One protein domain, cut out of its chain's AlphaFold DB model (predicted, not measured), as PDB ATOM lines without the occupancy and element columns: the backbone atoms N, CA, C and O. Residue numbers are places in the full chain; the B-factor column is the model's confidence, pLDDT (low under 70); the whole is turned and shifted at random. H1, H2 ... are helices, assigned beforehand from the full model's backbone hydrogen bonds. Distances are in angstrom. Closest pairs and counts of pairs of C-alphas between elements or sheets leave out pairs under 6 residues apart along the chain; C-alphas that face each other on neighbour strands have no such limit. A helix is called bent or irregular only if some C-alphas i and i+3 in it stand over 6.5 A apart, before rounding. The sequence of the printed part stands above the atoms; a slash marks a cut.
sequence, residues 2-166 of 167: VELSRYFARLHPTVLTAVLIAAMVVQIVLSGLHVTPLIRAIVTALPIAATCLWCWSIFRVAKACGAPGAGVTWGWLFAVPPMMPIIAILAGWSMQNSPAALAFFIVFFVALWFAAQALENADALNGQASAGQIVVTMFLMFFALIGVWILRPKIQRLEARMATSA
ATOM      1  N   VAL A   2     108.461  88.895 154.959       63.84
ATOM      2  CA  VAL A   2     109.502  88.926 153.904       63.84
ATOM      3  C   VAL A   2     108.949  89.401 152.550       63.84
ATOM      4  O   VAL A   2     109.595  90.190 151.865       63.84
ATOM      5  N   GLU A   3     107.722  89.010 152.198       70.94
ATOM      6  CA  GLU A   3     107.052  89.461 150.967       70.94
ATOM      7  C   GLU A   3     106.800  90.973 150.938       70.94
ATOM      8  O   GLU A   3     107.075  91.620 149.932       70.94
ATOM      9  N   LEU A   4     106.368  91.558 152.061       70.88
ATOM     10  CA  LEU A   4     106.175  93.006 152.181       70.88
ATOM     11  C   LEU A   4     107.506  93.758 152.016       70.88
ATOM     12  O   LEU A   4     107.569  94.751 151.298       70.88
ATOM     13  N   SER A   5     108.595  93.264 152.620       68.94
ATOM     14  CA  SER A   5     109.924  93.852 152.406       68.94
ATOM     15  C   SER A   5     110.403  93.716 150.960       68.94
ATOM     16  O   SER A   5     110.988  94.661 150.445       68.94
ATOM     17  N   ARG A   6     110.107  92.607 150.268       67.88
ATOM     18  CA  ARG A   6     110.400  92.470 148.830       67.88
ATOM     19  C   ARG A   6     109.599  93.476 148.007       67.88
ATOM     20  O   ARG A   6     110.163  94.138 147.148       67.88
ATOM     21  N   TYR A   7     108.312  93.657 148.300       72.31
ATOM     22  CA  TYR A   7     107.487  94.659 147.619       72.31
ATOM     23  C   TYR A   7     108.090  96.069 147.739       72.31
ATOM     24  O   TYR A   7     108.282  96.747 146.731       72.31
ATOM     25  N   PHE A   8     108.476  96.481 148.951       68.81
ATOM     26  CA  PHE A   8     109.105  97.787 149.175       68.81
ATOM     27  C   PHE A   8     110.534  97.900 148.629       68.81
ATOM     28  O   PHE A   8     110.956  99.001 148.289       68.81
ATOM     29  N   ALA A   9     111.285  96.803 148.527       61.91
ATOM     30  CA  ALA A   9     112.597  96.792 147.879       61.91
ATOM     31  C   ALA A   9     112.489  96.872 146.342       61.91
ATOM     32  O   ALA A   9     113.339  97.484 145.695       61.91
ATOM     33  N   ARG A  10     111.423  96.295 145.763       63.88
ATOM     34  CA  ARG A  10     111.103  96.298 144.321       63.88
ATOM     35  C   ARG A  10     110.390  97.540 143.835       63.88
ATOM     36  O   ARG A  10     110.291  97.730 142.620       63.88
ATOM     37  N   LEU A  11     109.834  98.319 144.759       67.38
ATOM     38  CA  LEU A  11     109.092  99.526 144.443       67.38
ATOM     39  C   LEU A  11     109.924 100.350 143.462       67.38
ATOM     40  O   LEU A  11     111.086 100.665 143.726       67.38
ATOM     41  N   HIS A  12     109.356 100.572 142.272       67.31
ATOM     42  CA  HIS A  12     110.115 101.092 141.141       67.31
ATOM     43  C   HIS A  12     110.827 102.382 141.570       67.31
ATOM     44  O   HIS A  12     110.189 103.199 142.241       67.31
ATOM     45  N   PRO A  13     112.099 102.611 141.182       73.44
ATOM     46  CA  PRO A  13     112.823 103.820 141.563       73.44
ATOM     47  C   PRO A  13     112.021 105.102 141.347       73.44
ATOM     48  O   PRO A  13     112.041 105.991 142.190       73.44
ATOM     49  N   THR A  14     111.230 105.152 140.273       75.06
ATOM     50  CA  THR A  14     110.292 106.240 139.968       75.06
ATOM     51  C   THR A  14     109.251 106.487 141.055       75.06
ATOM     52  O   THR A  14     108.954 107.641 141.313       75.06
ATOM     53  N   VAL A  15     108.698 105.458 141.705       79.56
ATOM     54  CA  VAL A  15     107.678 105.646 142.750       79.56
ATOM     55  C   VAL A  15     108.305 106.245 143.999       79.56
ATOM     56  O   VAL A  15     107.802 107.239 144.508       79.56
ATOM     57  N   LEU A  16     109.432 105.702 144.464       78.75
ATOM     58  CA  LEU A  16     110.134 106.262 145.619       78.75
ATOM     59  C   LEU A  16     110.646 107.678 145.323       78.75
ATOM     60  O   LEU A  16     110.483 108.576 146.141       78.75
ATOM     61  N   THR A  17     111.168 107.903 144.117       81.75
ATOM     62  CA  THR A  17     111.563 109.232 143.630       81.75
ATOM     63  C   THR A  17     110.369 110.191 143.605       81.75
ATOM     64  O   THR A  17     110.477 111.302 144.112       81.75
ATOM     65  N   ALA A  18     109.214 109.768 143.084       82.88
ATOM     66  CA  ALA A  18     108.001 110.581 143.037       82.88
ATOM     67  C   ALA A  18     107.479 110.912 144.439       82.88
ATOM     68  O   ALA A  18     107.109 112.052 144.685       82.88
ATOM     69  N   VAL A  19     107.503 109.953 145.371       84.06
ATOM     70  CA  VAL A  19     107.127 110.177 146.776       84.06
ATOM     71  C   VAL A  19     108.067 111.184 147.435       84.06
ATOM     72  O   VAL A  19     107.595 112.101 148.102       84.06
ATOM     73  N   LEU A  20     109.380 111.058 147.223       81.81
ATOM     74  CA  LEU A  20     110.365 111.992 147.769       81.81
ATOM     75  C   LEU A  20     110.192 113.400 147.189       81.81
ATOM     76  O   LEU A  20     110.128 114.360 147.951       81.81
ATOM     77  N   ILE A  21     110.049 113.528 145.867       85.25
ATOM     78  CA  ILE A  21     109.822 114.819 145.202       85.25
ATOM     79  C   ILE A  21     108.505 115.436 145.674       85.25
ATOM     80  O   ILE A  21     108.493 116.597 146.074       85.25
ATOM     81  N   ALA A  22     107.409 114.673 145.687       85.25
ATOM     82  CA  ALA A  22     106.115 115.158 146.156       85.25
ATOM     83  C   ALA A  22     106.198 115.625 147.615       85.25
ATOM     84  O   ALA A  22     105.728 116.711 147.934       85.25
ATOM     85  N   ALA A  23     106.853 114.860 148.493       82.44
ATOM     86  CA  ALA A  23     107.040 115.240 149.888       82.44
ATOM     87  C   ALA A  23     107.876 116.523 150.042       82.44
ATOM     88  O   ALA A  23     107.514 117.389 150.838       82.44
ATOM     89  N   MET A  24     108.950 116.684 149.261       81.50
ATOM     90  CA  MET A  24     109.754 117.913 149.252       81.50
ATOM     91  C   MET A  24     108.944 119.115 148.755       81.50
ATOM     92  O   MET A  24     108.976 120.172 149.379       81.50
ATOM     93  N   VAL A  25     108.165 118.954 147.681       84.88
ATOM     94  CA  VAL A  25     107.285 120.011 147.155       84.88
ATOM     95  C   VAL A  25     106.233 120.404 148.193       84.88
ATOM     96  O   VAL A  25     106.047 121.589 148.454       84.88
ATOM     97  N   VAL A  26     105.589 119.430 148.841       84.44
ATOM     98  CA  VAL A  26     104.604 119.698 149.897       84.44
ATOM     99  C   VAL A  26     105.259 120.421 151.078       84.44
ATOM    100  O   VAL A  26     104.679 121.378 151.583       84.44
ATOM    101  N   GLN A  27     106.474 120.047 151.494       78.25
ATOM    102  CA  GLN A  27     107.205 120.783 152.535       78.25
ATOM    103  C   GLN A  27     107.474 122.239 152.149       78.25
ATOM    104  O   GLN A  27     107.251 123.131 152.968       78.25
ATOM    105  N   ILE A  28     107.912 122.490 150.910       81.88
ATOM    106  CA  ILE A  28     108.154 123.849 150.406       81.88
ATOM    107  C   ILE A  28     106.860 124.665 150.469       81.88
ATOM    108  O   ILE A  28     106.855 125.757 151.033       81.88
ATOM    109  N   VAL A  29     105.748 124.117 149.976       82.75
ATOM    110  CA  VAL A  29     104.439 124.791 150.002       82.75
ATOM    111  C   VAL A  29     103.978 125.063 151.437       82.75
ATOM    112  O   VAL A  29     103.575 126.179 151.758       82.75
ATOM    113  N   LEU A  30     104.077 124.076 152.333       79.44
ATOM    114  CA  LEU A  30     103.634 124.226 153.721       79.44
ATOM    115  C   LEU A  30     104.528 125.149 154.551       79.44
ATOM    116  O   LEU A  30     104.061 125.683 155.557       79.44
ATOM    117  N   SER A  31     105.784 125.367 154.153       73.56
ATOM    118  CA  SER A  31     106.675 126.307 154.842       73.56
ATOM    119  C   SER A  31     106.170 127.755 154.776       73.56
ATOM    120  O   SER A  31     106.423 128.526 155.700       73.56
ATOM    121  N   GLY A  32     105.388 128.094 153.744       74.94
ATOM    122  CA  GLY A  32     104.739 129.396 153.580       74.94
ATOM    123  C   GLY A  32     103.339 129.502 154.194       74.94
ATOM    124  O   GLY A  32     102.728 130.564 154.111       74.94
ATOM    125  N   LEU A  33     102.809 128.432 154.800       80.00
ATOM    126  CA  LEU A  33     101.443 128.385 155.334       80.00
ATOM    127  C   LEU A  33     101.426 128.240 156.866       80.00
ATOM    128  O   LEU A  33     102.257 127.562 157.479       80.00
ATOM    129  N   HIS A  34     100.423 128.840 157.514       76.31
ATOM    130  CA  HIS A  34     100.133 128.604 158.932       76.31
ATOM    131  C   HIS A  34      99.380 127.280 159.113       76.31
ATOM    132  O   HIS A  34      98.158 127.234 159.216       76.31
ATOM    133  N   VAL A  35     100.139 126.184 159.137       82.38
ATOM    134  CA  VAL A  35      99.663 124.837 159.486       82.38
ATOM    135  C   VAL A  35      99.927 124.504 160.952       82.38
ATOM    136  O   VAL A  35     100.875 125.007 161.559       82.38
ATOM    137  N   THR A  36      99.108 123.609 161.514       85.62
ATOM    138  CA  THR A  36      99.295 123.122 162.885       85.62
ATOM    139  C   THR A  36     100.656 122.422 163.044       85.62
ATOM    140  O   THR A  36     101.149 121.802 162.091       85.62
ATOM    141  N   PRO A  37     101.271 122.461 164.244       83.00
ATOM    142  CA  PRO A  37     102.557 121.806 164.499       83.00
ATOM    143  C   PRO A  37     102.551 120.313 164.160       83.00
ATOM    144  O   PRO A  37     103.534 119.799 163.634       83.00
ATOM    145  N   LEU A  38     101.425 119.629 164.380       85.81
ATOM    146  CA  LEU A  38     101.264 118.212 164.056       85.81
ATOM    147  C   LEU A  38     101.325 117.945 162.545       85.81
ATOM    148  O   LEU A  38     102.028 117.037 162.111       85.81
ATOM    149  N   ILE A  39     100.629 118.747 161.730       85.56
ATOM    150  CA  ILE A  39     100.666 118.602 160.266       85.56
ATOM    151  C   ILE A  39     102.084 118.871 159.758       85.56
ATOM    152  O   ILE A  39     102.619 118.097 158.964       85.56
ATOM    153  N   ARG A  40     102.730 119.924 160.272       82.69
ATOM    154  CA  ARG A  40     104.125 120.244 159.949       82.69
ATOM    155  C   ARG A  40     105.069 119.098 160.319       82.69
ATOM    156  O   ARG A  40     105.920 118.740 159.510       82.69
ATOM    157  N   ALA A  41     104.896 118.500 161.496       84.88
ATOM    158  CA  ALA A  41     105.671 117.354 161.961       84.88
ATOM    159  C   ALA A  41     105.543 116.141 161.035       84.88
ATOM    160  O   ALA A  41     106.555 115.605 160.584       84.88
ATOM    161  N   ILE A  42     104.312 115.753 160.700       86.94
ATOM    162  CA  ILE A  42     104.039 114.604 159.830       86.94
ATOM    163  C   ILE A  42     104.662 114.823 158.450       86.94
ATOM    164  O   ILE A  42     105.395 113.969 157.960       86.94
ATOM    165  N   VAL A  43     104.435 115.988 157.844       85.50
ATOM    166  CA  VAL A  43     104.956 116.283 156.503       85.50
ATOM    167  C   VAL A  43     106.484 116.388 156.496       85.50
ATOM    168  O   VAL A  43     107.126 115.960 155.534       85.50
ATOM    169  N   THR A  44     107.082 116.881 157.583       83.69
ATOM    170  CA  THR A  44     108.543 116.896 157.756       83.69
ATOM    171  C   THR A  44     109.115 115.476 157.819       83.69
ATOM    172  O   THR A  44     110.150 115.189 157.219       83.69
ATOM    173  N   ALA A  45     108.421 114.572 158.511       88.69
ATOM    174  CA  ALA A  45     108.842 113.192 158.709       88.69
ATOM    175  C   ALA A  45     108.631 112.293 157.480       88.69
ATOM    176  O   ALA A  45     109.370 111.326 157.319       88.69
ATOM    177  N   LEU A  46     107.665 112.594 156.605       88.00
ATOM    178  CA  LEU A  46     107.312 111.760 155.447       88.00
ATOM    179  C   LEU A  46     108.493 111.355 154.542       88.00
ATOM    180  O   LEU A  46     108.656 110.155 154.313       88.00
ATOM    181  N   PRO A  47     109.340 112.273 154.030       85.50
ATOM    182  CA  PRO A  47     110.443 111.870 153.157       85.50
ATOM    183  C   PRO A  47     111.497 111.052 153.910       85.50
ATOM    184  O   PRO A  47     112.050 110.101 153.362       85.50
ATOM    185  N   ILE A  48     111.729 111.362 155.190       89.12
ATOM    186  CA  ILE A  48     112.642 110.605 156.054       89.12
ATOM    187  C   ILE A  48     112.099 109.188 156.260       89.12
ATOM    188  O   ILE A  48     112.844 108.218 156.127       89.12
ATOM    189  N   ALA A  49     110.801 109.060 156.538       89.94
ATOM    190  CA  ALA A  49     110.120 107.785 156.722       89.94
ATOM    191  C   ALA A  49     110.161 106.943 155.444       89.94
ATOM    192  O   ALA A  49     110.439 105.751 155.523       89.94
ATOM    193  N   ALA A  50     109.956 107.553 154.273       87.81
ATOM    194  CA  ALA A  50     110.048 106.871 152.984       87.81
ATOM    195  C   ALA A  50     111.461 106.319 152.730       87.81
ATOM    196  O   ALA A  50     111.614 105.135 152.419       87.81
ATOM    197  N   THR A  51     112.500 107.137 152.937       88.50
ATOM    198  CA  THR A  51     113.899 106.695 152.815       88.50
ATOM    199  C   THR A  51     114.229 105.593 153.818       88.50
ATOM    200  O   THR A  51     114.823 104.582 153.448       88.50
ATOM    201  N   CYS A  52     113.814 105.742 155.077       90.88
ATOM    202  CA  CYS A  52     114.064 104.740 156.109       90.88
ATOM    203  C   CYS A  52     113.321 103.428 155.843       90.88
ATOM    204  O   CYS A  52     113.893 102.366 156.063       90.88
ATOM    205  N   LEU A  53     112.086 103.481 155.336       89.06
ATOM    206  CA  LEU A  53     111.312 102.298 154.953       89.06
ATOM    207  C   LEU A  53     111.985 101.544 153.802       89.06
ATOM    208  O   LEU A  53     112.054 100.316 153.829       89.06
ATOM    209  N   TRP A  54     112.520 102.270 152.820       88.62
ATOM    210  CA  TRP A  54     113.299 101.681 151.734       88.62
ATOM    211  C   TRP A  54     114.627 101.082 152.222       88.62
ATOM    212  O   TRP A  54     114.961  99.950 151.888       88.62
ATOM    213  N   CYS A  55     115.365 101.775 153.092       89.12
ATOM    214  CA  CYS A  55     116.596 101.226 153.670       89.12
ATOM    215  C   CYS A  55     116.314  99.994 154.547       89.12
ATOM    216  O   CYS A  55     117.044  99.004 154.497       89.12
ATOM    217  N   TRP A  56     115.218 100.019 155.308       90.00
ATOM    218  CA  TRP A  56     114.744  98.888 156.099       90.00
ATOM    219  C   TRP A  56     114.371  97.693 155.221       90.00
ATOM    220  O   TRP A  56     114.713  96.559 155.556       90.00
ATOM    221  N   SER A  57     113.691  97.922 154.094       84.19
ATOM    222  CA  SER A  57     113.305  96.848 153.179       84.19
ATOM    223  C   SER A  57     114.540  96.163 152.589       84.19
ATOM    224  O   SER A  57     114.628  94.935 152.639       84.19
ATOM    225  N   ILE A  58     115.546  96.941 152.171       86.38
ATOM    226  CA  ILE A  58     116.853  96.436 151.730       86.38
ATOM    227  C   ILE A  58     117.530  95.632 152.840       86.38
ATOM    228  O   ILE A  58     117.935  94.494 152.612       86.38
ATOM    229  N   PHE A  59     117.614  96.187 154.051       86.94
ATOM    230  CA  PHE A  59     118.214  95.513 155.203       86.94
ATOM    231  C   PHE A  59     117.541  94.161 155.487       86.94
ATOM    232  O   PHE A  59     118.215  93.160 155.727       86.94
ATOM    233  N   ARG A  60     116.204  94.104 155.428       84.69
ATOM    234  CA  ARG A  60     115.427  92.875 155.649       84.69
ATOM    235  C   ARG A  60     115.660  91.836 154.558       84.69
ATOM    236  O   ARG A  60     115.820  90.664 154.895       84.69
ATOM    237  N   VAL A  61     115.683  92.248 153.291       81.88
ATOM    238  CA  VAL A  61     115.964  91.351 152.160       81.88
ATOM    239  C   VAL A  61     117.391  90.812 152.267       81.88
ATOM    240  O   VAL A  61     117.583  89.601 152.246       81.88
ATOM    241  N   ALA A  62     118.377  91.674 152.507       83.38
ATOM    242  CA  ALA A  62     119.769  91.266 152.657       83.38
ATOM    243  C   ALA A  62     120.005  90.322 153.840       83.38
ATOM    244  O   ALA A  62     120.680  89.303 153.699       83.38
ATOM    245  N   LYS A  63     119.383  90.597 154.992       81.44
ATOM    246  CA  LYS A  63     119.442  89.704 156.154       81.44
ATOM    247  C   LYS A  63     118.874  88.319 155.844       81.44
ATOM    248  O   LYS A  63     119.444  87.321 156.271       81.44
ATOM    249  N   ALA A  64     117.767  88.245 155.110       78.44
ATOM    250  CA  ALA A  64     117.169  86.966 154.748       78.44
ATOM    251  C   ALA A  64     117.962  86.209 153.655       78.44
ATOM    252  O   ALA A  64     117.754  85.013 153.509       78.44
ATOM    253  N   CYS A  65     118.917  86.851 152.967       75.12
ATOM    254  CA  CYS A  65     119.930  86.179 152.137       75.12
ATOM    255  C   CYS A  65     121.134  85.640 152.940       75.12
ATOM    256  O   CYS A  65     122.103  85.183 152.341       75.12
ATOM    257  N   GLY A  66     121.119  85.720 154.275       68.94
ATOM    258  CA  GLY A  66     122.189  85.173 155.114       68.94
ATOM    259  C   GLY A  66     123.426  86.066 155.249       68.94
ATOM    260  O   GLY A  66     124.508  85.554 155.517       68.94
ATOM    261  N   ALA A  67     123.288  87.389 155.088       66.94
ATOM    262  CA  ALA A  67     124.409  88.320 155.241       66.94
ATOM    263  C   ALA A  67     125.111  88.160 156.614       66.94
ATOM    264  O   ALA A  67     124.464  88.350 157.657       66.94
ATOM    265  N   PRO A  68     126.424  87.852 156.653       57.28
ATOM    266  CA  PRO A  68     127.173  87.731 157.901       57.28
ATOM    267  C   PRO A  68     127.143  89.039 158.705       57.28
ATOM    268  O   PRO A  68     127.287  90.131 158.152       57.28
ATOM    269  N   GLY A  69     126.935  88.940 160.023       55.62
ATOM    270  CA  GLY A  69     126.853  90.100 160.924       55.62
ATOM    271  C   GLY A  69     125.454  90.716 161.077       55.62
ATOM    272  O   GLY A  69     125.240  91.520 161.980       55.62
ATOM    273  N   ALA A  70     124.455  90.271 160.307       53.16
ATOM    274  CA  ALA A  70     123.058  90.702 160.451       53.16
ATOM    275  C   ALA A  70     122.324  90.062 161.658       53.16
ATOM    276  O   ALA A  70     121.091  90.049 161.709       53.16
ATOM    277  N   GLY A  71     123.057  89.511 162.634       48.69
ATOM    278  CA  GLY A  71     122.520  88.753 163.771       48.69
ATOM    279  C   GLY A  71     121.645  89.575 164.720       48.69
ATOM    280  O   GLY A  71     120.749  89.031 165.358       48.69
ATOM    281  N   VAL A  72     121.811  90.897 164.754       55.72
ATOM    282  CA  VAL A  72     121.088  91.739 165.710       55.72
ATOM    283  C   VAL A  72     119.781  92.283 165.114       55.72
ATOM    284  O   VAL A  72     119.679  92.637 163.938       55.72
ATOM    285  N   THR A  73     118.730  92.306 165.929       63.88
ATOM    286  CA  THR A  73     117.359  92.739 165.619       63.88
ATOM    287  C   THR A  73     117.212  94.267 165.521       63.88
ATOM    288  O   THR A  73     116.193  94.817 165.919       63.88
ATOM    289  N   TRP A  74     118.171  94.981 164.921       73.00
ATOM    290  CA  TRP A  74     118.133  96.449 164.755       73.00
ATOM    291  C   TRP A  74     117.098  96.958 163.736       73.00
ATOM    292  O   TRP A  74     117.138  98.115 163.333       73.00
ATOM    293  N   GLY A  75     116.135  96.136 163.307       75.25
ATOM    294  CA  GLY A  75     115.100  96.561 162.358       75.25
ATOM    295  C   GLY A  75     114.254  97.738 162.865       75.25
ATOM    296  O   GLY A  75     113.756  98.512 162.059       75.25
ATOM    297  N   TRP A  76     114.135  97.899 164.186       85.19
ATOM    298  CA  TRP A  76     113.452  99.035 164.812       85.19
ATOM    299  C   TRP A  76     114.211 100.359 164.648       85.19
ATOM    300  O   TRP A  76     113.587 101.417 164.674       85.19
ATOM    301  N   LEU A  77     115.533 100.321 164.427       88.94
ATOM    302  CA  LEU A  77     116.368 101.519 164.315       88.94
ATOM    303  C   LEU A  77     115.923 102.414 163.152       88.94
ATOM    304  O   LEU A  77     115.971 103.632 163.260       88.94
ATOM    305  N   PHE A  78     115.408 101.826 162.071       89.19
ATOM    306  CA  PHE A  78     114.894 102.559 160.911       89.19
ATOM    307  C   PHE A  78     113.615 103.358 161.209       89.19
ATOM    308  O   PHE A  78     113.288 104.281 160.472       89.19
ATOM    309  N   ALA A  79     112.896 103.050 162.291       90.62
ATOM    310  CA  ALA A  79     111.746 103.842 162.717       90.62
ATOM    311  C   ALA A  79     112.153 105.084 163.531       90.62
ATOM    312  O   ALA A  79     111.357 106.005 163.670       90.62
ATOM    313  N   VAL A  80     113.383 105.147 164.054       92.25
ATOM    314  CA  VAL A  80     113.815 106.238 164.941       92.25
ATOM    315  C   VAL A  80     114.034 107.565 164.193       92.25
ATOM    316  O   VAL A  80     113.473 108.568 164.638       92.25
ATOM    317  N   PRO A  81     114.764 107.625 163.054       92.69
ATOM    318  CA  PRO A  81     114.972 108.878 162.330       92.69
ATOM    319  C   PRO A  81     113.689 109.644 161.976       92.69
ATOM    320  O   PRO A  81     113.673 110.851 162.206       92.69
ATOM    321  N   PRO A  82     112.602 109.022 161.468       91.94
ATOM    322  CA  PRO A  82     111.373 109.762 161.177       91.94
ATOM    323  C   PRO A  82     110.600 110.198 162.430       91.94
ATOM    324  O   PRO A  82     109.851 111.168 162.360       91.94
ATOM    325  N   MET A  83     110.790 109.545 163.582       92.69
ATOM    326  CA  MET A  83     110.138 109.944 164.839       92.69
ATOM    327  C   MET A  83     110.794 111.169 165.486       92.69
ATOM    328  O   MET A  83     110.114 111.970 166.122       92.69
ATOM    329  N   MET A  84     112.098 111.355 165.286       91.44
ATOM    330  CA  MET A  84     112.868 112.484 165.822       91.44
ATOM    331  C   MET A  84     112.297 113.870 165.456       91.44
ATOM    332  O   MET A  84     112.064 114.654 166.377       91.44
ATOM    333  N   PRO A  85     112.013 114.209 164.178       87.88
ATOM    334  CA  PRO A  85     111.412 115.499 163.836       87.88
ATOM    335  C   PRO A  85     109.997 115.651 164.402       87.88
ATOM    336  O   PRO A  85     109.613 116.762 164.752       87.88
ATOM    337  N   ILE A  86     109.238 114.558 164.542       90.00
ATOM    338  CA  ILE A  86     107.901 114.600 165.148       90.00
ATOM    339  C   ILE A  86     108.010 115.004 166.615       90.00
ATOM    340  O   ILE A  86     107.367 115.962 167.039       90.00
ATOM    341  N   ILE A  87     108.868 114.318 167.371       91.44
ATOM    342  CA  ILE A  87     109.102 114.601 168.790       91.44
ATOM    343  C   ILE A  87     109.644 116.020 168.965       91.44
ATOM    344  O   ILE A  87     109.124 116.764 169.788       91.44
ATOM    345  N   ALA A  88     110.634 116.421 168.165       88.75
ATOM    346  CA  ALA A  88     111.233 117.747 168.257       88.75
ATOM    347  C   ALA A  88     110.207 118.861 167.995       88.75
ATOM    348  O   ALA A  88     110.116 119.798 168.781       88.75
ATOM    349  N   ILE A  89     109.390 118.743 166.943       86.31
ATOM    350  CA  ILE A  89     108.376 119.754 166.613       86.31
ATOM    351  C   ILE A  89     107.284 119.818 167.689       86.31
ATOM    352  O   ILE A  89     106.881 120.914 168.071       86.31
ATOM    353  N   LEU A  90     106.826 118.673 168.208       87.94
ATOM    354  CA  LEU A  90     105.815 118.633 169.271       87.94
ATOM    355  C   LEU A  90     106.348 119.143 170.619       87.94
ATOM    356  O   LEU A  90     105.600 119.755 171.373       87.94
ATOM    357  N   ALA A  91     107.634 118.936 170.902       88.56
ATOM    358  CA  ALA A  91     108.312 119.454 172.090       88.56
ATOM    359  C   ALA A  91     108.758 120.924 171.947       88.56
ATOM    360  O   ALA A  91     109.337 121.481 172.879       88.56
ATOM    361  N   GLY A  92     108.530 121.554 170.787       85.12
ATOM    362  CA  GLY A  92     108.971 122.923 170.507       85.12
ATOM    363  C   GLY A  92     110.493 123.076 170.386       85.12
ATOM    364  O   GLY A  92     111.018 124.176 170.541       85.12
ATOM    365  N   TRP A  93     111.222 121.989 170.130       88.31
ATOM    366  CA  TRP A  93     112.670 122.005 169.960       88.31
ATOM    367  C   TRP A  93     113.059 122.490 168.565       88.31
ATOM    368  O   TRP A  93     112.490 122.078 167.551       88.31
ATOM    369  N   SER A  94     114.092 123.330 168.501       84.44
ATOM    370  CA  SER A  94     114.704 123.691 167.224       84.44
ATOM    371  C   SER A  94     115.418 122.479 166.626       84.44
ATOM    372  O   SER A  94     116.195 121.815 167.310       84.44
ATOM    373  N   MET A  95     115.198 122.228 165.335       83.81
ATOM    374  CA  MET A  95     115.966 121.275 164.517       83.81
ATOM    375  C   MET A  95     117.001 121.981 163.625       83.81
ATOM    376  O   MET A  95     117.611 121.360 162.760       83.81
ATOM    377  N   GLN A  96     117.208 123.285 163.822       86.19
ATOM    378  CA  GLN A  96     118.221 124.062 163.111       86.19
ATOM    379  C   GLN A  96     119.452 124.214 164.001       86.19
ATOM    380  O   GLN A  96     119.354 124.799 165.080       86.19
ATOM    381  N   ASN A  97     120.597 123.688 163.551       81.31
ATOM    382  CA  ASN A  97     121.899 123.797 164.228       81.31
ATOM    383  C   ASN A  97     121.844 123.475 165.734       81.31
ATOM    384  O   ASN A  97     122.416 124.187 166.557       81.31
ATOM    385  N   SER A  98     121.117 122.418 166.099       89.44
ATOM    386  CA  SER A  98     120.834 122.065 167.490       89.44
ATOM    387  C   SER A  98     121.336 120.660 167.850       89.44
ATOM    388  O   SER A  98     121.565 119.834 166.958       89.44
ATOM    389  N   PRO A  99     121.435 120.325 169.151       89.00
ATOM    390  CA  PRO A  99     121.727 118.960 169.589       89.00
ATOM    391  C   PRO A  99     120.719 117.924 169.072       89.00
ATOM    392  O   PRO A  99     121.102 116.800 168.758       89.00
ATOM    393  N   ALA A 100     119.443 118.304 168.924       87.69
ATOM    394  CA  ALA A 100     118.409 117.431 168.366       87.69
ATOM    395  C   ALA A 100     118.676 117.105 166.885       87.69
ATOM    396  O   ALA A 100     118.529 115.956 166.468       87.69
ATOM    397  N   ALA A 101     119.148 118.090 166.112       87.44
ATOM    398  CA  ALA A 101     119.560 117.888 164.726       87.44
ATOM    399  C   ALA A 101     120.791 116.972 164.628       87.44
ATOM    400  O   ALA A 101     120.815 116.054 163.810       87.44
ATOM    401  N   LEU A 102     121.789 117.169 165.497       91.06
ATOM    402  CA  LEU A 102     122.971 116.306 165.555       91.06
ATOM    403  C   LEU A 102     122.592 114.857 165.885       91.06
ATOM    404  O   LEU A 102     123.008 113.934 165.185       91.06
ATOM    405  N   ALA A 103     121.764 114.657 166.912       91.75
ATOM    406  CA  ALA A 103     121.269 113.338 167.286       91.75
ATOM    407  C   ALA A 103     120.492 112.681 166.133       91.75
ATOM    408  O   ALA A 103     120.658 111.488 165.882       91.75
ATOM    409  N   PHE A 104     119.695 113.459 165.389       92.50
ATOM    410  CA  PHE A 104     118.997 112.976 164.196       92.50
ATOM    411  C   PHE A 104     119.977 112.446 163.154       92.50
ATOM    412  O   PHE A 104     119.831 111.304 162.722       92.50
ATOM    413  N   PHE A 105     120.993 113.232 162.795       91.94
ATOM    414  CA  PHE A 105     121.975 112.804 161.806       91.94
ATOM    415  C   PHE A 105     122.730 111.561 162.263       91.94
ATOM    416  O   PHE A 105     122.843 110.624 161.481       91.94
ATOM    417  N   ILE A 106     123.180 111.498 163.519       94.12
ATOM    418  CA  ILE A 106     123.878 110.318 164.049       94.12
ATOM    419  C   ILE A 106     123.013 109.066 163.881       94.12
ATOM    420  O   ILE A 106     123.451 108.093 163.273       94.12
ATOM    421  N   VAL A 107     121.770 109.093 164.365       92.69
ATOM    422  CA  VAL A 107     120.877 107.929 164.289       92.69
ATOM    423  C   VAL A 107     120.562 107.565 162.837       92.69
ATOM    424  O   VAL A 107     120.552 106.386 162.482       92.69
ATOM    425  N   PHE A 108     120.348 108.565 161.982       93.31
ATOM    426  CA  PHE A 108     120.081 108.351 160.567       93.31
ATOM    427  C   PHE A 108     121.275 107.707 159.852       93.31
ATOM    428  O   PHE A 108     121.102 106.685 159.192       93.31
ATOM    429  N   PHE A 109     122.494 108.217 160.045       94.12
ATOM    430  CA  PHE A 109     123.704 107.638 159.455       94.12
ATOM    431  C   PHE A 109     123.998 106.233 159.979       94.12
ATOM    432  O   PHE A 109     124.404 105.377 159.199       94.12
ATOM    433  N   VAL A 110     123.737 105.949 161.258       92.56
ATOM    434  CA  VAL A 110     123.868 104.587 161.797       92.56
ATOM    435  C   VAL A 110     122.863 103.641 161.128       92.56
ATOM    436  O   VAL A 110     123.234 102.534 160.736       92.56
ATOM    437  N   ALA A 111     121.611 104.065 160.923       91.62
ATOM    438  CA  ALA A 111     120.621 103.265 160.199       91.62
ATOM    439  C   ALA A 111     121.044 103.004 158.739       91.62
ATOM    440  O   ALA A 111     120.974 101.864 158.268       91.62
ATOM    441  N   LEU A 112     121.536 104.033 158.039       92.75
ATOM    442  CA  LEU A 112     122.059 103.899 156.676       92.75
ATOM    443  C   LEU A 112     123.274 102.971 156.620       92.75
ATOM    444  O   LEU A 112     123.352 102.129 155.729       92.75
ATOM    445  N   TRP A 113     124.191 103.077 157.584       92.56
ATOM    446  CA  TRP A 113     125.356 102.206 157.688       92.56
ATOM    447  C   TRP A 113     124.947 100.737 157.784       92.56
ATOM    448  O   TRP A 113     125.458  99.912 157.032       92.56
ATOM    449  N   PHE A 114     123.993 100.399 158.657       90.12
ATOM    450  CA  PHE A 114     123.524  99.019 158.792       90.12
ATOM    451  C   PHE A 114     122.834  98.499 157.528       90.12
ATOM    452  O   PHE A 114     123.047  97.345 157.154       90.12
ATOM    453  N   ALA A 115     122.035  99.326 156.847       89.69
ATOM    454  CA  ALA A 115     121.434  98.943 155.570       89.69
ATOM    455  C   ALA A 115     122.493  98.722 154.481       89.69
ATOM    456  O   ALA A 115     122.450  97.706 153.784       89.69
ATOM    457  N   ALA A 116     123.460  99.634 154.365       91.44
ATOM    458  CA  ALA A 116     124.551  99.543 153.404       91.44
ATOM    459  C   ALA A 116     125.429  98.319 153.676       91.44
ATOM    460  O   ALA A 116     125.669  97.527 152.773       91.44
ATOM    461  N   GLN A 117     125.835  98.106 154.928       90.69
ATOM    462  CA  GLN A 117     126.620  96.948 155.338       90.69
ATOM    463  C   GLN A 117     125.894  95.639 155.022       90.69
ATOM    464  O   GLN A 117     126.502  94.730 154.465       90.69
ATOM    465  N   ALA A 118     124.599  95.541 155.338       88.06
ATOM    466  CA  ALA A 118     123.818  94.347 155.033       88.06
ATOM    467  C   ALA A 118     123.761  94.085 153.521       88.06
ATOM    468  O   ALA A 118     124.003  92.958 153.092       88.06
ATOM    469  N   LEU A 119     123.489  95.117 152.716       88.94
ATOM    470  CA  LEU A 119     123.434  95.004 151.259       88.94
ATOM    471  C   LEU A 119     124.782  94.585 150.660       88.94
ATOM    472  O   LEU A 119     124.833  93.696 149.813       88.94
ATOM    473  N   GLU A 120     125.869  95.219 151.093       91.12
ATOM    474  CA  GLU A 120     127.212  94.939 150.591       91.12
ATOM    475  C   GLU A 120     127.688  93.538 150.984       91.12
ATOM    476  O   GLU A 120     128.163  92.791 150.131       91.12
ATOM    477  N   ASN A 121     127.500  93.141 152.245       87.56
ATOM    478  CA  ASN A 121     127.893  91.813 152.718       87.56
ATOM    479  C   ASN A 121     127.090  90.695 152.044       87.56
ATOM    480  O   ASN A 121     127.626  89.610 151.836       87.56
ATOM    481  N   ALA A 122     125.828  90.948 151.691       84.44
ATOM    482  CA  ALA A 122     125.002  89.983 150.971       84.44
ATOM    483  C   ALA A 122     125.357  89.871 149.472       84.44
ATOM    484  O   ALA A 122     125.125  88.824 148.863       84.44
ATOM    485  N   ASP A 123     125.899  90.928 148.851       84.50
ATOM    486  CA  ASP A 123     126.367  90.871 147.454       84.50
ATOM    487  C   ASP A 123     127.788  90.287 147.344       84.50
ATOM    488  O   ASP A 123     128.103  89.622 146.353       84.50
ATOM    489  N   ALA A 124     128.631  90.501 148.362       81.25
ATOM    490  CA  ALA A 124     130.028  90.078 148.387       81.25
ATOM    491  C   ALA A 124     130.194  88.552 148.282       81.25
ATOM    492  O   ALA A 124     129.610  87.791 149.050       81.25
ATOM    493  N   LEU A 125     131.078  88.105 147.380       68.06
ATOM    494  CA  LEU A 125     131.367  86.680 147.149       68.06
ATOM    495  C   LEU A 125     131.925  85.963 148.391       68.06
ATOM    496  O   LEU A 125     131.669  84.780 148.574       68.06
ATOM    497  N   ASN A 126     132.635  86.691 149.258       70.12
ATOM    498  CA  ASN A 126     133.231  86.160 150.488       70.12
ATOM    499  C   ASN A 126     132.428  86.527 151.753       70.12
ATOM    500  O   ASN A 126     132.918  86.343 152.864       70.12
ATOM    501  N   GLY A 127     131.231  87.113 151.614       67.31
ATOM    502  CA  GLY A 127     130.368  87.489 152.743       67.31
ATOM    503  C   GLY A 127     130.834  88.691 153.580       67.31
ATOM    504  O   GLY A 127     130.182  89.040 154.564       67.31
ATOM    505  N   GLN A 128     131.940  89.344 153.208       79.06
ATOM    506  CA  GLN A 128     132.433  90.567 153.846       79.06
ATOM    507  C   GLN A 128     132.813  91.602 152.793       79.06
ATOM    508  O   GLN A 128     133.660  91.350 151.934       79.06
ATOM    509  N   ALA A 129     132.190  92.773 152.869       83.69
ATOM    510  CA  ALA A 129     132.534  93.911 152.036       83.69
ATOM    511  C   ALA A 129     133.548  94.835 152.714       83.69
ATOM    512  O   ALA A 129     133.635  94.918 153.941       83.69
ATOM    513  N   SER A 130     134.302  95.571 151.899       89.00
ATOM    514  CA  SER A 130     135.233  96.580 152.406       89.00
ATOM    515  C   SER A 130     134.488  97.777 153.014       89.00
ATOM    516  O   SER A 130     133.431  98.179 152.526       89.00
ATOM    517  N   ALA A 131     135.076  98.413 154.033       88.38
ATOM    518  CA  ALA A 131     134.505  99.621 154.637       88.38
ATOM    519  C   ALA A 131     134.285 100.743 153.602       88.38
ATOM    520  O   ALA A 131     133.277 101.440 153.662       88.38
ATOM    521  N   GLY A 132     135.174 100.872 152.610       91.00
ATOM    522  CA  GLY A 132     135.023 101.844 151.522       91.00
ATOM    523  C   GLY A 132     133.760 101.620 150.685       91.00
ATOM    524  O   GLY A 132     133.031 102.571 150.415       91.00
ATOM    525  N   GLN A 133     133.445 100.369 150.331       89.56
ATOM    526  CA  GLN A 133     132.210 100.033 149.606       89.56
ATOM    527  C   GLN A 133     130.961 100.337 150.438       89.56
ATOM    528  O   GLN A 133     130.004 100.904 149.917       89.56
ATOM    529  N   ILE A 134     130.996 100.024 151.737       91.06
ATOM    530  CA  ILE A 134     129.895 100.325 152.661       91.06
ATOM    531  C   ILE A 134     129.657 101.835 152.728       91.06
ATOM    532  O   ILE A 134     128.518 102.275 152.601       91.06
ATOM    533  N   VAL A 135     130.720 102.635 152.859       93.62
ATOM    534  CA  VAL A 135     130.631 104.103 152.878       93.62
ATOM    535  C   VAL A 135     130.027 104.636 151.577       93.62
ATOM    536  O   VAL A 135     129.112 105.454 151.625       93.62
ATOM    537  N   VAL A 136     130.482 104.158 150.415       93.69
ATOM    538  CA  VAL A 136     129.936 104.580 149.113       93.69
ATOM    539  C   VAL A 136     128.444 104.255 149.009       93.69
ATOM    540  O   VAL A 136     127.646 105.121 148.655       93.69
ATOM    541  N   THR A 137     128.041 103.040 149.377       93.19
ATOM    542  CA  THR A 137     126.632 102.627 149.354       93.19
ATOM    543  C   THR A 137     125.790 103.401 150.361       93.19
ATOM    544  O   THR A 137     124.668 103.790 150.044       93.19
ATOM    545  N   MET A 138     126.338 103.716 151.534       94.12
ATOM    546  CA  MET A 138     125.699 104.585 152.520       94.12
ATOM    547  C   MET A 138     125.449 105.988 151.947       94.12
ATOM    548  O   MET A 138     124.346 106.512 152.094       94.12
ATOM    549  N   PHE A 139     126.422 106.581 151.245       93.75
ATOM    550  CA  PHE A 139     126.236 107.870 150.569       93.75
ATOM    551  C   PHE A 139     125.183 107.797 149.462       93.75
ATOM    552  O   PHE A 139     124.351 108.695 149.351       93.75
ATOM    553  N   LEU A 140     125.156 106.718 148.678       91.94
ATOM    554  CA  LEU A 140     124.097 106.505 147.690       91.94
ATOM    555  C   LEU A 140     122.718 106.423 148.358       91.94
ATOM    556  O   LEU A 140     121.777 107.052 147.883       91.94
ATOM    557  N   MET A 141     122.591 105.709 149.480       90.88
ATOM    558  CA  MET A 141     121.333 105.632 150.229       90.88
ATOM    559  C   MET A 141     120.925 106.980 150.840       90.88
ATOM    560  O   MET A 141     119.739 107.306 150.846       90.88
ATOM    561  N   PHE A 142     121.890 107.784 151.303       89.75
ATOM    562  CA  PHE A 142     121.649 109.156 151.760       89.75
ATOM    563  C   PHE A 142     121.072 110.020 150.628       89.75
ATOM    564  O   PHE A 142     120.062 110.699 150.810       89.75
ATOM    565  N   PHE A 143     121.646 109.924 149.427       87.88
ATOM    566  CA  PHE A 143     121.128 110.555 148.212       87.88
ATOM    567  C   PHE A 143     120.097 109.667 147.502       87.88
ATOM    568  O   PHE A 143     120.248 109.358 146.319       87.88
ATOM    569  N   ALA A 144     119.031 109.275 148.209       81.06
ATOM    570  CA  ALA A 144     118.048 108.292 147.740       81.06
ATOM    571  C   ALA A 144     117.514 108.556 146.314       81.06
ATOM    572  O   ALA A 144     117.363 107.615 145.540       81.06
ATOM    573  N   LEU A 145     117.315 109.819 145.910       81.81
ATOM    574  CA  LEU A 145     116.881 110.173 144.546       81.81
ATOM    575  C   LEU A 145     117.782 109.596 143.445       81.81
ATOM    576  O   LEU A 145     117.287 109.237 142.384       81.81
ATOM    577  N   ILE A 146     119.089 109.497 143.692       85.56
ATOM    578  CA  ILE A 146     120.075 108.926 142.767       85.56
ATOM    579  C   ILE A 146     120.363 107.471 143.156       85.56
ATOM    580  O   ILE A 146     120.386 106.578 142.307       85.56
ATOM    581  N   GLY A 147     120.543 107.214 144.453       83.69
ATOM    582  CA  GLY A 147     120.921 105.907 144.975       83.69
ATOM    583  C   GLY A 147     119.945 104.799 144.625       83.69
ATOM    584  O   GLY A 147     120.380 103.697 144.313       83.69
ATOM    585  N   VAL A 148     118.638 105.071 144.599       84.69
ATOM    586  CA  VAL A 148     117.632 104.050 144.270       84.69
ATOM    587  C   VAL A 148     117.806 103.532 142.839       84.69
ATOM    588  O   VAL A 148     117.611 102.345 142.587       84.69
ATOM    589  N   TRP A 149     118.239 104.383 141.906       87.44
ATOM    590  CA  TRP A 149     118.522 103.978 140.527       87.44
ATOM    591  C   TRP A 149     119.820 103.182 140.424       87.44
ATOM    592  O   TRP A 149     119.839 102.124 139.796       87.44
ATOM    593  N   ILE A 150     120.881 103.657 141.080       88.19
ATOM    594  CA  ILE A 150     122.207 103.025 141.033       88.19
ATOM    595  C   ILE A 150     122.211 101.672 141.758       88.19
ATOM    596  O   ILE A 150     122.827 100.718 141.289       88.19
ATOM    597  N   LEU A 151     121.500 101.558 142.881       87.94
ATOM    598  CA  LEU A 151     121.452 100.338 143.692       87.94
ATOM    599  C   LEU A 151     120.437  99.311 143.173       87.94
ATOM    600  O   LEU A 151     120.506  98.146 143.568       87.94
ATOM    601  N   ARG A 152     119.537  99.685 142.252       86.00
ATOM    602  CA  ARG A 152     118.512  98.781 141.702       86.00
ATOM    603  C   ARG A 152     119.085  97.461 141.166       86.00
ATOM    604  O   ARG A 152     118.580  96.418 141.583       86.00
ATOM    605  N   PRO A 153     120.126  97.441 140.307       85.62
ATOM    606  CA  PRO A 153     120.662  96.183 139.787       85.62
ATOM    607  C   PRO A 153     121.229  95.293 140.897       85.62
ATOM    608  O   PRO A 153     121.201  94.071 140.799       85.62
ATOM    609  N   LYS A 154     121.748  95.897 141.972       86.69
ATOM    610  CA  LYS A 154     122.288  95.177 143.129       86.69
ATOM    611  C   LYS A 154     121.177  94.526 143.950       86.69
ATOM    612  O   LYS A 154     121.264  93.342 144.257       86.69
ATOM    613  N   ILE A 155     120.100  95.263 144.217       84.06
ATOM    614  CA  ILE A 155     118.911  94.753 144.915       84.06
ATOM    615  C   ILE A 155     118.275  93.602 144.118       84.06
ATOM    616  O   ILE A 155     117.983  92.552 144.683       84.06
ATOM    617  N   GLN A 156     118.143  93.750 142.796       84.50
ATOM    618  CA  GLN A 156     117.597  92.707 141.917       84.50
ATOM    619  C   GLN A 156     118.439  91.422 141.921       84.50
ATOM    620  O   GLN A 156     117.882  90.327 141.995       84.50
ATOM    621  N   ARG A 157     119.776  91.539 141.886       83.94
ATOM    622  CA  ARG A 157     120.684  90.382 142.005       83.94
ATOM    623  C   ARG A 157     120.507  89.656 143.337       83.94
ATOM    624  O   ARG A 157     120.480  88.427 143.364       83.94
ATOM    625  N   LEU A 158     120.355  90.410 144.423       80.38
ATOM    626  CA  LEU A 158     120.142  89.854 145.755       80.38
ATOM    627  C   LEU A 158     118.855  89.030 145.838       80.38
ATOM    628  O   LEU A 158     118.842  87.931 146.386       80.38
ATOM    629  N   GLU A 159     117.770  89.555 145.272       77.00
ATOM    630  CA  GLU A 159     116.481  88.871 145.254       77.00
ATOM    631  C   GLU A 159     116.489  87.613 144.392       77.00
ATOM    632  O   GLU A 159     115.881  86.616 144.777       77.00
ATOM    633  N   ALA A 160     117.180  87.647 143.249       79.62
ATOM    634  CA  ALA A 160     117.327  86.477 142.391       79.62
ATOM    635  C   ALA A 160     118.013  85.325 143.142       79.62
ATOM    636  O   ALA A 160     117.522  84.201 143.109       79.62
ATOM    637  N   ARG A 161     119.076  85.620 143.906       75.19
ATOM    638  CA  ARG A 161     119.749  84.632 144.769       75.19
ATOM    639  C   ARG A 161     118.820  84.073 145.845       75.19
ATOM    640  O   ARG A 161     118.813  82.874 146.097       75.19
ATOM    641  N   MET A 162     117.999  84.927 146.451       69.94
ATOM    642  CA  MET A 162     117.037  84.494 147.463       69.94
ATOM    643  C   MET A 162     115.969  83.551 146.897       69.94
ATOM    644  O   MET A 162     115.519  82.658 147.608       69.94
ATOM    645  N   ALA A 163     115.536  83.758 145.648       67.12
ATOM    646  CA  ALA A 163     114.587  82.863 144.991       67.12
ATOM    647  C   ALA A 163     115.206  81.481 144.741       67.12
ATOM    648  O   ALA A 163     114.555  80.482 145.001       67.12
ATOM    649  N   THR A 164     116.478  81.427 144.335       63.22
ATOM    650  CA  THR A 164     117.186  80.162 144.076       63.22
ATOM    651  C   THR A 164     117.584  79.382 145.329       63.22
ATOM    652  O   THR A 164     117.908  78.212 145.223       63.22
ATOM    653  N   SER A 165     117.619  80.015 146.506       58.28
ATOM    654  CA  SER A 165     117.948  79.344 147.779       58.28
ATOM    655  C   SER A 165     116.720  78.812 148.531       58.28
ATOM    656  O   SER A 165     116.873  78.301 149.638       58.28
ATOM    657  N   ALA A 166     115.516  79.012 147.990       54.59
ATOM    658  CA  ALA A 166     114.260  78.543 148.575       54.59
ATOM    659  C   ALA A 166     113.734  77.241 147.934       54.59
ATOM    660  O   ALA A 166     112.738  76.710 148.427       54.59
TER     661      ALA A 166
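This is residues 2 to 166 of the 167 residues of an uncharacterized protein of Brevundimonas vesicularis (UniProt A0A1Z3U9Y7). This is an elongated bundle of helices side by side, H2, H3b, H4, H5 and H7, with the long arm H3b of the bent helix H3 in the middle. H2 and H7 follow one another along one side of H3, H4 and H5 run along the other, H6 crosses H5 on the outside, and short H1 crosses H3b. The printed part has 165 residues with seven named helices, H1 to H7 in chain order, and no named strand; the class is all helix. It is compact, with a radius of gyration of the C-alphas of 16.6 A, and spans 53 by 30 by 25 A.

H3, residues 37 to 64, was assigned by its hydrogen bonds as one helix but is bent: C-alphas 44 and 47 are 7.1 A apart. Its arms, H3a, residues 37 to 44, and H3b, residues 47 to 64 and 25.8 A long, stand at a steep tilt of 51 degrees. H5, residues 99 to 123, is 36.1 A long. H4, residues 74 to 90, is 25.8 A long, with a kink of 42 degrees near residue 82. H2, residues 13 to 31, is 26.8 A long. H7, residues 144 to 164, is 28.4 A long and irregular, C-alphas 150 and 153 being 7.1 A apart. H6 holds residues 131 to 142. H1, residues 2 to 10, begins at C-alpha 2 (109.502, 88.926, 153.904); H7 ends at C-alpha 164 (117.186, 80.162, 144.076).

H3b and H4 form a helical hairpin at a shallow tilt of 10 degrees; their closest C-alphas, of Ala 49 and Pro 82, are 5.0 A apart. H3b touches H5, the same way, at Phe 59 and Ala 115, C-alphas 4.7 A. H2 touches H3b with residues 16 to 24 alone, closest C-alphas Leu 20 and Pro 47, 5.4 A. H7 touches H3b at a shallow tilt of 24 degrees, closest C-alphas Thr 51 and Ala 144, 6.7 A. H6 touches H5 at a steep tilt of 61 degrees, closest C-alphas Ala 116 and Met 138, 5.2 A. H1 touches H3b at a steep tilt of 57 degrees, closest C-alphas Ser 5 and Ser 57, 4.6 A. H2 and H4 are apart. Every O i to N i+4 pair is within hydrogen-bond range in H1, H2, H3a, H3b, H5 and H6, but 14 of 17 in H7 and 5 of 13 in H4, which has 9 of 14 O i to N i+3 pairs within range.

The two C-alphas farthest apart, of His 34 and Asn 126, are 54.5 A apart. The printed part has no cut and no long link. Mean pLDDT of the printed part is 82.6; residues under 70 include 8 to 12, 66 to 73 and 162 to 166.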